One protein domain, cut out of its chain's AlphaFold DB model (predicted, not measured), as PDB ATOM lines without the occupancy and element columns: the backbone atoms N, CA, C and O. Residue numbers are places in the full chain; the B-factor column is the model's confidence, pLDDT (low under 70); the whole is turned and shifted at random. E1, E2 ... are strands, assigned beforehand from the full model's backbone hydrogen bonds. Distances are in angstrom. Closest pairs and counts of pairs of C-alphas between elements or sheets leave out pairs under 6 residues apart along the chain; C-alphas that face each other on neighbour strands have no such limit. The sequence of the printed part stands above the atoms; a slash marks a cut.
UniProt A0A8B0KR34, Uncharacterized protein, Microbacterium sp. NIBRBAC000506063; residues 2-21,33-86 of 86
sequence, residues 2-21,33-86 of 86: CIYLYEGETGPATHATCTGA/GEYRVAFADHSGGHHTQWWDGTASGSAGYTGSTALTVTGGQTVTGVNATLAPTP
ATOM      1  N   CYS A   2      38.397  -9.937  14.034       96.06
ATOM      2  CA  CYS A   2      38.013  -9.683  15.427       96.06
ATOM      3  C   CYS A   2      38.872 -10.500  16.389       96.06
ATOM      4  O   CYS A   2      39.195 -11.654  16.117       96.06
ATOM      5  N   ILE A   3      39.279  -9.858  17.477       96.81
ATOM      6  CA  ILE A   3      40.161 -10.376  18.510       96.81
ATOM      7  C   ILE A   3      39.314 -10.676  19.736       96.81
ATOM      8  O   ILE A   3      38.488  -9.850  20.127       96.81
ATOM      9  N   TYR A   4      39.552 -11.829  20.347       96.56
ATOM     10  CA  TYR A   4      38.851 -12.318  21.528       96.56
ATOM     11  C   TYR A   4      39.851 -12.724  22.601       96.56
ATOM     12  O   TYR A   4      40.830 -13.405  22.298       96.56
ATOM     13  N   LEU A   5      39.589 -12.336  23.846       96.56
ATOM     14  CA  LEU A   5      40.370 -12.734  25.018       96.56
ATOM     15  C   LEU A   5      39.568 -13.728  25.855       96.56
ATOM     16  O   LEU A   5      38.437 -13.441  26.243       96.56
ATOM     17  N   TYR A   6      40.174 -14.868  26.164       95.38
ATOM     18  CA  TYR A   6      39.584 -15.955  26.941       95.38
ATOM     19  C   TYR A   6      40.371 -16.178  28.233       95.38
ATOM     20  O   TYR A   6      41.567 -16.433  28.162       95.38
ATOM     21  N   GLU A   7      39.714 -16.157  29.395       91.31
ATOM     22  CA  GLU A   7      40.335 -16.498  30.698       91.31
ATOM     23  C   GLU A   7      40.422 -18.016  30.953       91.31
ATOM     24  O   GLU A   7      40.936 -18.459  31.976       91.31
ATOM     25  N   GLY A   8      39.912 -18.838  30.030       81.06
ATOM     26  CA  GLY A   8      39.939 -20.296  30.119       81.06
ATOM     27  C   GLY A   8      39.407 -20.976  28.855       81.06
ATOM     28  O   GLY A   8      38.881 -20.322  27.959       81.06
ATOM     29  N   GLU A   9      39.538 -22.302  28.791       75.31
ATOM     30  CA  GLU A   9      39.276 -23.102  27.579       75.31
ATOM     31  C   GLU A   9      37.790 -23.258  27.236       75.31
ATOM     32  O   GLU A   9      37.417 -23.334  26.069       75.31
ATOM     33  N   THR A  10      36.931 -23.323  28.254       75.50
ATOM     34  CA  THR A  10      35.514 -23.695  28.104       75.50
ATOM     35  C   THR A  10      34.547 -22.530  28.316       75.50
ATOM     36  O   THR A  10      33.333 -22.714  28.229       75.50
ATOM     37  N   GLY A  11      35.068 -21.333  28.599       82.19
ATOM     38  CA  GLY A  11      34.281 -20.126  28.843       82.19
ATOM     39  C   GLY A  11      34.095 -19.260  27.593       82.19
ATOM     40  O   GLY A  11      34.827 -19.409  26.612       82.19
ATOM     41  N   PRO A  12      33.127 -18.325  27.608       89.12
ATOM     42  CA  PRO A  12      33.057 -17.295  26.583       89.12
ATOM     43  C   PRO A  12      34.287 -16.378  26.655       89.12
ATOM     44  O   PRO A  12      34.939 -16.265  27.694       89.12
ATOM     45  N   ALA A  13      34.563 -15.674  25.558       93.00
ATOM     46  CA  ALA A  13      35.514 -14.573  25.592       93.00
ATOM     47  C   ALA A  13      35.011 -13.489  26.557       93.00
ATOM     48  O   ALA A  13      33.830 -13.135  26.536       93.00
ATOM     49  N   THR A  14      35.901 -12.957  27.389       94.94
ATOM     50  CA  THR A  14      35.578 -11.894  28.351       94.94
ATOM     51  C   THR A  14      35.710 -10.509  27.733       94.94
ATOM     52  O   THR A  14      35.000  -9.589  28.128       94.94
ATOM     53  N   HIS A  15      36.574 -10.370  26.724       95.31
ATOM     54  CA  HIS A  15      36.766  -9.131  25.978       95.31
ATOM     55  C   HIS A  15      36.853  -9.420  24.483       95.31
ATOM     56  O   HIS A  15      37.348 -10.472  24.068       95.31
ATOM     57  N   ALA A  16      36.402  -8.464  23.676       95.75
ATOM     58  CA  ALA A  16      36.527  -8.534  22.233       95.75
ATOM     59  C   ALA A  16      36.672  -7.144  21.610       95.75
ATOM     60  O   ALA A  16      36.149  -6.155  22.121       95.75
ATOM     61  N   THR A  17      37.359  -7.083  20.476       97.25
ATOM     62  CA  THR A  17      37.426  -5.901  19.610       97.25
ATOM     63  C   THR A  17      37.611  -6.346  18.166       97.25
ATOM     64  O   THR A  17      37.919  -7.509  17.915       97.25
ATOM     65  N   CYS A  18      37.467  -5.444  17.204       95.62
ATOM     66  CA  CYS A  18      37.827  -5.731  15.820       95.62
ATOM     67  C   CYS A  18      38.933  -4.792  15.345       95.62
ATOM     68  O   CYS A  18      39.038  -3.650  15.788       95.62
ATOM     69  N   THR A  19      39.779  -5.302  14.456       93.38
ATOM     70  CA  THR A  19      40.859  -4.541  13.837       93.38
ATOM     71  C   THR A  19      40.310  -3.391  13.006       93.38
ATOM     72  O   THR A  19      39.296  -3.541  12.317       93.38
ATOM     73  N   GLY A  20      41.050  -2.287  12.981       90.88
ATOM     74  CA  GLY A  20      40.910  -1.252  11.967       90.88
ATOM     75  C   GLY A  20      41.283  -1.750  10.567       90.88
ATOM     76  O   GLY A  20      41.692  -2.898  10.366       90.88
ATOM     77  N   ALA A  21      41.142  -0.861   9.582       88.56
ATOM     78  CA  ALA A  21      41.470  -1.144   8.183       88.56
ATOM     79  C   ALA A  21      42.964  -1.445   7.956       88.56
ATOM     80  O   ALA A  21      43.319  -2.115   6.991       88.56
ATOM     81  N   GLY A  33      45.183 -10.693  34.740       92.56
ATOM     82  CA  GLY A  33      44.862 -12.106  34.585       92.56
ATOM     83  C   GLY A  33      45.660 -12.778  33.476       92.56
ATOM     84  O   GLY A  33      46.537 -12.175  32.856       92.56
ATOM     85  N   GLU A  34      45.353 -14.048  33.238       94.00
ATOM     86  CA  GLU A  34      45.928 -14.833  32.152       94.00
ATOM     87  C   GLU A  34      44.869 -15.062  31.077       94.00
ATOM     88  O   GLU A  34      43.773 -15.540  31.369       94.00
ATOM     89  N   TYR A  35      45.203 -14.721  29.835       95.44
ATOM     90  CA  TYR A  35      44.277 -14.777  28.713       95.44
ATOM     91  C   TYR A  35      44.859 -15.574  27.552       95.44
ATOM     92  O   TYR A  35      46.047 -15.490  27.251       95.44
ATOM     93  N   ARG A  36      44.015 -16.295  26.821       95.81
ATOM     94  CA  ARG A  36      44.320 -16.758  25.464       95.81
ATOM     95  C   ARG A  36      43.674 -15.818  24.465       95.81
ATOM     96  O   ARG A  36      42.539 -15.388  24.661       95.81
ATOM     97  N   VAL A  37      44.400 -15.502  23.401       96.56
ATOM     98  CA  VAL A  37      43.949 -14.549  22.383       96.56
ATOM     99  C   VAL A  37      43.609 -15.303  21.110       96.56
ATOM    100  O   VAL A  37      44.447 -16.050  20.611       96.56
ATOM    101  N   ALA A  38      42.407 -15.103  20.582       96.00
ATOM    102  CA  ALA A  38      41.975 -15.661  19.305       96.00
ATOM    103  C   ALA A  38      41.681 -14.547  18.298       96.00
ATOM    104  O   ALA A  38      41.067 -13.538  18.638       96.00
ATOM    105  N   PHE A  39      42.078 -14.763  17.052       96.19
ATOM    106  CA  PHE A  39      41.831 -13.907  15.901       96.19
ATOM    107  C   PHE A  39      40.867 -14.637  14.967       96.19
ATOM    108  O   PHE A  39      41.230 -15.663  14.393       96.19
ATOM    109  N   ALA A  40      39.642 -14.132  14.827       95.12
ATOM    110  CA  ALA A  40      38.593 -14.744  14.016       95.12
ATOM    111  C   ALA A  40      38.132 -13.837  12.864       95.12
ATOM    112  O   ALA A  40      37.748 -12.671  13.054       95.12
ATOM    113  N   ASP A  41      38.124 -14.401  11.655       94.25
ATOM    114  CA  ASP A  41      37.552 -13.773  10.470       94.25
ATOM    115  C   ASP A  41      36.072 -14.138  10.315       94.25
ATOM    116  O   ASP A  41      35.719 -15.229   9.874       94.25
ATOM    117  N   HIS A  42      35.188 -13.193  10.619       91.38
ATOM    118  CA  HIS A  42      33.744 -13.400  10.485       91.38
ATOM    119  C   HIS A  42      33.251 -13.332   9.037       91.38
ATOM    120  O   HIS A  42      32.106 -13.691   8.775       91.38
ATOM    121  N   SER A  43      34.089 -12.890   8.095       91.50
ATOM    122  CA  SER A  43      33.763 -12.975   6.668       91.50
ATOM    123  C   SER A  43      33.933 -14.394   6.113       91.50
ATOM    124  O   SER A  43      33.438 -14.686   5.027       91.50
ATOM    125  N   GLY A  44      34.592 -15.281   6.871       90.50
ATOM    126  CA  GLY A  44      34.787 -16.685   6.520       90.50
ATOM    127  C   GLY A  44      35.954 -16.957   5.572       90.50
ATOM    128  O   GLY A  44      36.117 -18.105   5.170       90.50
ATOM    129  N   GLY A  45      36.769 -15.953   5.229       93.06
ATOM    130  CA  GLY A  45      37.926 -16.112   4.337       93.06
ATOM    131  C   GLY A  45      39.161 -16.735   4.992       93.06
ATOM    132  O   GLY A  45      40.116 -17.084   4.300       93.06
ATOM    133  N   HIS A  46      39.164 -16.870   6.320       94.50
ATOM    134  CA  HIS A  46      40.293 -17.406   7.068       94.50
ATOM    135  C   HIS A  46      39.852 -18.245   8.268       94.50
ATOM    136  O   HIS A  46      38.798 -18.017   8.865       94.50
ATOM    137  N   HIS A  47      40.701 -19.194   8.656       94.00
ATOM    138  CA  HIS A  47      40.551 -19.959   9.884       94.00
ATOM    139  C   HIS A  47      40.868 -19.096  11.103       94.00
ATOM    140  O   HIS A  47      41.809 -18.303  11.080       94.00
ATOM    141  N   THR A  48      40.129 -19.301  12.195       94.31
ATOM    142  CA  THR A  48      40.488 -18.720  13.492       94.31
ATOM    143  C   THR A  48      41.889 -19.170  13.893       94.31
ATOM    144  O   THR A  48      42.156 -20.369  13.920       94.31
ATOM    145  N   GLN A  49      42.752 -18.218  14.247       95.38
ATOM    146  CA  GLN A  49      44.077 -18.500  14.799       95.38
ATOM    147  C   GLN A  49      44.189 -18.011  16.233       95.38
ATOM    148  O   GLN A  49      43.687 -16.947  16.582       95.38
ATOM    149  N   TRP A  50      44.894 -18.769  17.057       96.06
ATOM    150  CA  TRP A  50      45.195 -18.433  18.439       96.06
ATOM    151  C   TRP A  50      46.612 -17.894  18.557       96.06
ATOM    152  O   TRP A  50      47.526 -18.385  17.906       96.06
ATOM    153  N   TRP A  51      46.826 -16.896  19.402       96.50
ATOM    154  CA  TRP A  51      48.165 -16.388  19.662       96.50
ATOM    155  C   TRP A  51      49.004 -17.429  20.407       96.50
ATOM    156  O   TRP A  51      48.580 -17.948  21.436       96.50
ATOM    157  N   ASP A  52      50.207 -17.702  19.915       95.25
ATOM    158  CA  ASP A  52      51.164 -18.641  20.512       95.25
ATOM    159  C   ASP A  52      52.507 -17.982  20.872       95.25
ATOM    160  O   ASP A  52      53.472 -18.663  21.209       95.25
ATOM    161  N   GLY A  53      52.574 -16.648  20.852       91.50
ATOM    162  CA  GLY A  53      53.827 -15.907  21.020       91.50
ATOM    163  C   GLY A  53      54.611 -15.725  19.720       91.50
ATOM    164  O   GLY A  53      55.650 -15.066  19.730       91.50
ATOM    165  N   THR A  54      54.118 -16.255  18.600       90.00
ATOM    166  CA  THR A  54      54.701 -16.082  17.267       90.00
ATOM    167  C   THR A  54      53.762 -15.311  16.344       90.00
ATOM    168  O   THR A  54      52.577 -15.143  16.622       90.00
ATOM    169  N   ALA A  55      54.289 -14.853  15.207       85.06
ATOM    170  CA  ALA A  55      53.491 -14.172  14.192       85.06
ATOM    171  C   ALA A  55      52.565 -15.112  13.402       85.06
ATOM    172  O   ALA A  55      51.725 -14.614  12.660       85.06
ATOM    173  N   SER A  56      52.708 -16.435  13.511       84.00
ATOM    174  CA  SER A  56      51.873 -17.398  12.778       84.00
ATOM    175  C   SER A  56      50.644 -17.826  13.579       84.00
ATOM    176  O   SER A  56      49.605 -18.114  12.991       84.00
ATOM    177  N   GLY A  57      50.741 -17.820  14.909       90.75
ATOM    178  CA  GLY A  57      49.704 -18.364  15.774       90.75
ATOM    179  C   GLY A  57      49.547 -19.884  15.645       90.75
ATOM    180  O   GLY A  57      50.239 -20.562  14.886       90.75
ATOM    181  N   SER A  58      48.583 -20.410  16.392       93.62
ATOM    182  CA  SER A  58      48.222 -21.819  16.464       93.62
ATOM    183  C   SER A  58      46.778 -22.041  16.024       93.62
ATOM    184  O   SER A  58      45.895 -21.249  16.345       93.62
ATOM    185  N   ALA A  59      46.512 -23.168  15.362       91.81
ATOM    186  CA  ALA A  59      45.178 -23.526  14.868       91.81
ATOM    187  C   ALA A  59      44.148 -23.802  15.979       91.81
ATOM    188  O   ALA A  59      42.960 -23.956  15.701       91.81
ATOM    189  N   GLY A  60      44.577 -23.892  17.239       90.38
ATOM    190  CA  GLY A  60      43.688 -24.220  18.343       90.38
ATOM    191  C   GLY A  60      44.190 -23.752  19.701       90.38
ATOM    192  O   GLY A  60      45.359 -23.417  19.887       90.38
ATOM    193  N   TYR A  61      43.277 -23.792  20.670       90.12
ATOM    194  CA  TYR A  61      43.517 -23.367  22.045       90.12
ATOM    195  C   TYR A  61      44.707 -24.091  22.695       90.12
ATOM    196  O   TYR A  61      45.559 -23.450  23.305       90.12
ATOM    197  N   THR A  62      44.815 -25.413  22.528       90.62
ATOM    198  CA  THR A  62      45.855 -26.239  23.170       90.62
ATOM    199  C   THR A  62      47.278 -25.888  22.738       90.62
ATOM    200  O   THR A  62      48.210 -26.091  23.511       90.62
ATOM    201  N   GLY A  63      47.453 -25.352  21.529       91.00
ATOM    202  CA  GLY A  63      48.748 -24.899  21.021       91.00
ATOM    203  C   GLY A  63      48.984 -23.397  21.174       91.00
ATOM    204  O   GLY A  63      49.990 -22.904  20.676       91.00
ATOM    205  N   SER A  64      48.065 -22.664  21.804       94.44
ATOM    206  CA  SER A  64      48.225 -21.233  22.062       94.44
ATOM    207  C   SER A  64      49.226 -20.975  23.194       94.44
ATOM    208  O   SER A  64      49.633 -21.897  23.912       94.44
ATOM    209  N   THR A  65      49.541 -19.704  23.438       94.81
ATOM    210  CA  THR A  65      50.335 -19.226  24.578       94.81
ATOM    211  C   THR A  65      49.493 -18.296  25.440       94.81
ATOM    212  O   THR A  65      48.658 -17.531  24.957       94.81
ATOM    213  N   ALA A  66      49.701 -18.404  26.746       93.75
ATOM    214  CA  ALA A  66      49.087 -17.558  27.746       93.75
ATOM    215  C   ALA A  66      49.648 -16.135  27.678       93.75
ATOM    216  O   ALA A  66      50.855 -15.924  27.780       93.75
ATOM    217  N   LEU A  67      48.760 -15.160  27.529       94.69
ATOM    218  CA  LEU A  67      49.055 -13.744  27.653       94.69
ATOM    219  C   LEU A  67      48.763 -13.300  29.085       94.69
ATOM    220  O   LEU A  67      47.605 -13.202  29.488       94.69
ATOM    221  N   THR A  68      49.807 -13.001  29.850       94.81
ATOM    222  CA  THR A  68      49.648 -12.377  31.166       94.81
ATOM    223  C   THR A  68      49.411 -10.880  31.000       94.81
ATOM    224  O   THR A  68      50.251 -10.167  30.448       94.81
ATOM    225  N   VAL A  69      48.281 -10.399  31.507       93.94
ATOM    226  CA  VAL A  69      47.954  -8.976  31.596       93.94
ATOM    227  C   VAL A  69      48.124  -8.535  33.042       93.94
ATOM    228  O   VAL A  69      47.536  -9.110  33.956       93.94
ATOM    229  N   THR A  70      48.914  -7.485  33.250       93.06
ATOM    230  CA  THR A  70      49.089  -6.846  34.558       93.06
ATOM    231  C   THR A  70      48.386  -5.495  34.547       93.06
ATOM    232  O   THR A  70      48.475  -4.752  33.569       93.06
ATOM    233  N   GLY A  71      47.707  -5.149  35.643       89.94
ATOM    234  CA  GLY A  71      46.974  -3.887  35.756       89.94
ATOM    235  C   GLY A  71      47.854  -2.668  35.459       89.94
ATOM    236  O   GLY A  71      48.956  -2.541  35.992       89.94
ATOM    237  N   GLY A  72      47.365  -1.777  34.594       85.94
ATOM    238  CA  GLY A  72      48.068  -0.555  34.191       85.94
ATOM    239  C   GLY A  72      49.210  -0.757  33.189       85.94
ATOM    240  O   GLY A  72      49.841   0.228  32.805       85.94
ATOM    241  N   GLN A  73      49.484  -1.988  32.740       89.62
ATOM    242  CA  GLN A  73      50.461  -2.245  31.682       89.62
ATOM    243  C   GLN A  73      49.798  -2.343  30.310       89.62
ATOM    244  O   GLN A  73      48.722  -2.909  30.146       89.62
ATOM    245  N   THR A  74      50.496  -1.822  29.304       91.50
ATOM    246  CA  THR A  74      50.168  -2.072  27.902       91.50
ATOM    247  C   THR A  74      50.977  -3.261  27.409       91.50
ATOM    248  O   THR A  74      52.203  -3.258  27.528       91.50
ATOM    249  N   VAL A  75      50.300  -4.256  26.837       93.25
ATOM    250  CA  VAL A  75      50.951  -5.397  26.190       93.25
ATOM    251  C   VAL A  75      50.886  -5.218  24.677       93.25
ATOM    252  O   VAL A  75      49.835  -4.916  24.121       93.25
ATOM    253  N   THR A  76      52.024  -5.382  24.008       93.12
ATOM    254  CA  THR A  76      52.174  -5.191  22.557       93.12
ATOM    255  C   THR A  76      52.752  -6.440  21.899       93.12
ATOM    256  O   THR A  76      53.295  -7.305  22.579       93.12
ATOM    257  N   GLY A  77      52.698  -6.521  20.565       90.69
ATOM    258  CA  GLY A  77      53.274  -7.650  19.819       90.69
ATOM    259  C   GLY A  77      52.391  -8.902  19.795       90.69
ATOM    260  O   GLY A  77      52.847  -9.974  19.407       90.69
ATOM    261  N   VAL A  78      51.124  -8.767  20.186       94.06
ATOM    262  CA  VAL A  78      50.128  -9.838  20.132       94.06
ATOM    263  C   VAL A  78      49.508  -9.843  18.734       94.06
ATOM    264  O   VAL A  78      48.573  -9.102  18.448       94.06
ATOM    265  N   ASN A  79      50.076 -10.645  17.838       91.94
ATOM    266  CA  ASN A  79      49.683 -10.717  16.430       91.94
ATOM    267  C   ASN A  79      49.604 -12.175  15.974       91.94
ATOM    268  O   ASN A  79      50.312 -13.017  16.518       91.94
ATOM    269  N   ALA A  80      48.807 -12.459  14.947       90.56
ATOM    270  CA  ALA A  80      48.817 -13.743  14.253       90.56
ATOM    271  C   ALA A  80      48.530 -13.550  12.759       90.56
ATOM    272  O   ALA A  80      47.757 -12.674  12.369       90.56
ATOM    273  N   THR A  81      49.133 -14.397  11.931       90.62
ATOM    274  CA  THR A  81      48.905 -14.481  10.490       90.62
ATOM    275  C   THR A  81      47.883 -15.572  10.253       90.62
ATOM    276  O   THR A  81      48.120 -16.737  10.569       90.62
ATOM    277  N   LEU A  82      46.729 -15.206   9.707       90.81
ATOM    278  CA  LEU A  82      45.661 -16.174   9.534       90.81
ATOM    279  C   LEU A  82      45.862 -17.050   8.304       90.81
ATOM    280  O   LEU A  82      46.228 -16.574   7.230       90.81
ATOM    281  N   ALA A  83      45.570 -18.337   8.472       92.12
ATOM    282  CA  ALA A  83      45.531 -19.280   7.369       92.12
ATOM    283  C   ALA A  83      44.205 -19.119   6.599       92.12
ATOM    284  O   ALA A  83      43.152 -19.065   7.239       92.12
ATOM    285  N   PRO A  84      44.226 -19.050   5.257       92.25
ATOM    286  CA  PRO A  84      43.011 -18.949   4.452       92.25
ATOM    287  C   PRO A  84      42.168 -20.227   4.548       92.25
ATOM    288  O   PRO A  84      42.714 -21.320   4.714       92.25
ATOM    289  N   THR A  85      40.850 -20.088   4.428       86.62
ATOM    290  CA  THR A  85      39.922 -21.216   4.247       86.62
ATOM    291  C   THR A  85      39.912 -21.666   2.774       86.62
ATOM    292  O   THR A  85      40.106 -20.822   1.895       86.62
ATOM    293  N   PRO A  86      39.747 -22.973   2.478       75.62
ATOM    294  CA  PRO A  86      39.654 -23.485   1.105       75.62
ATOM    295  C   PRO A  86      38.446 -22.970   0.316       75.62
ATOM    296  O   PRO A  86      37.390 -22.724   0.943       75.62
TER     297      PRO A  86
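What this domain is: This is residues 2 to 21 and 33 to 86 of the 86 residues of an uncharacterized protein of Microbacterium sp. NIBRBAC000506063 (UniProt A0A8B0KR34). Little regular structure: one strongly twisted four-strand sheet, E2 - E1 - E3 - E4, with long loops, residues 41 to 66 and 70 to 86, gathered toward its E3 and E4 side. The 74 printed residues have no named helix and four strands, E1 to E4 along the chain, antiparallel throughout; the class is all strand, with 20 residues in named elements. The whole is compact, radius of gyration of the C-alphas 12.0 A, spanning 40 by 28 by 23 A.

Where its parts are: E1, residues 2 to 6, begins at C-alpha 2 (38.013, -9.683, 15.427) and is 13.2 A long. E2 is residues 15 to 18, 10.8 A. E3, residues 33 to 40, is 21.7 A. E4, residues 67 to 69, 6.3 A, ends at C-alpha 69 (47.954, -8.976, 31.596).

How they stand to each other: Hairpin E1 and E2 has N 3 and O 17 at 2.7 A. E3 is staggered: residues 36 to 40 pair with E1, N 36 to O 6 at 2.8 A, and 33 to 35 with E4, N 67 to O 35 at 2.7 A, in a hairpin. Residues 49 to 50 pair antiparallel with 38 to 39. E2 and E4 are apart.

The domain as a whole: C-alphas 72 and 86 are farthest apart, 41.1 A. Residues 22 to 32 are not printed; C-alphas 21 and 33 are 28.8 A apart. The link E3 to E4 is long. No printed residue has pLDDT under 70.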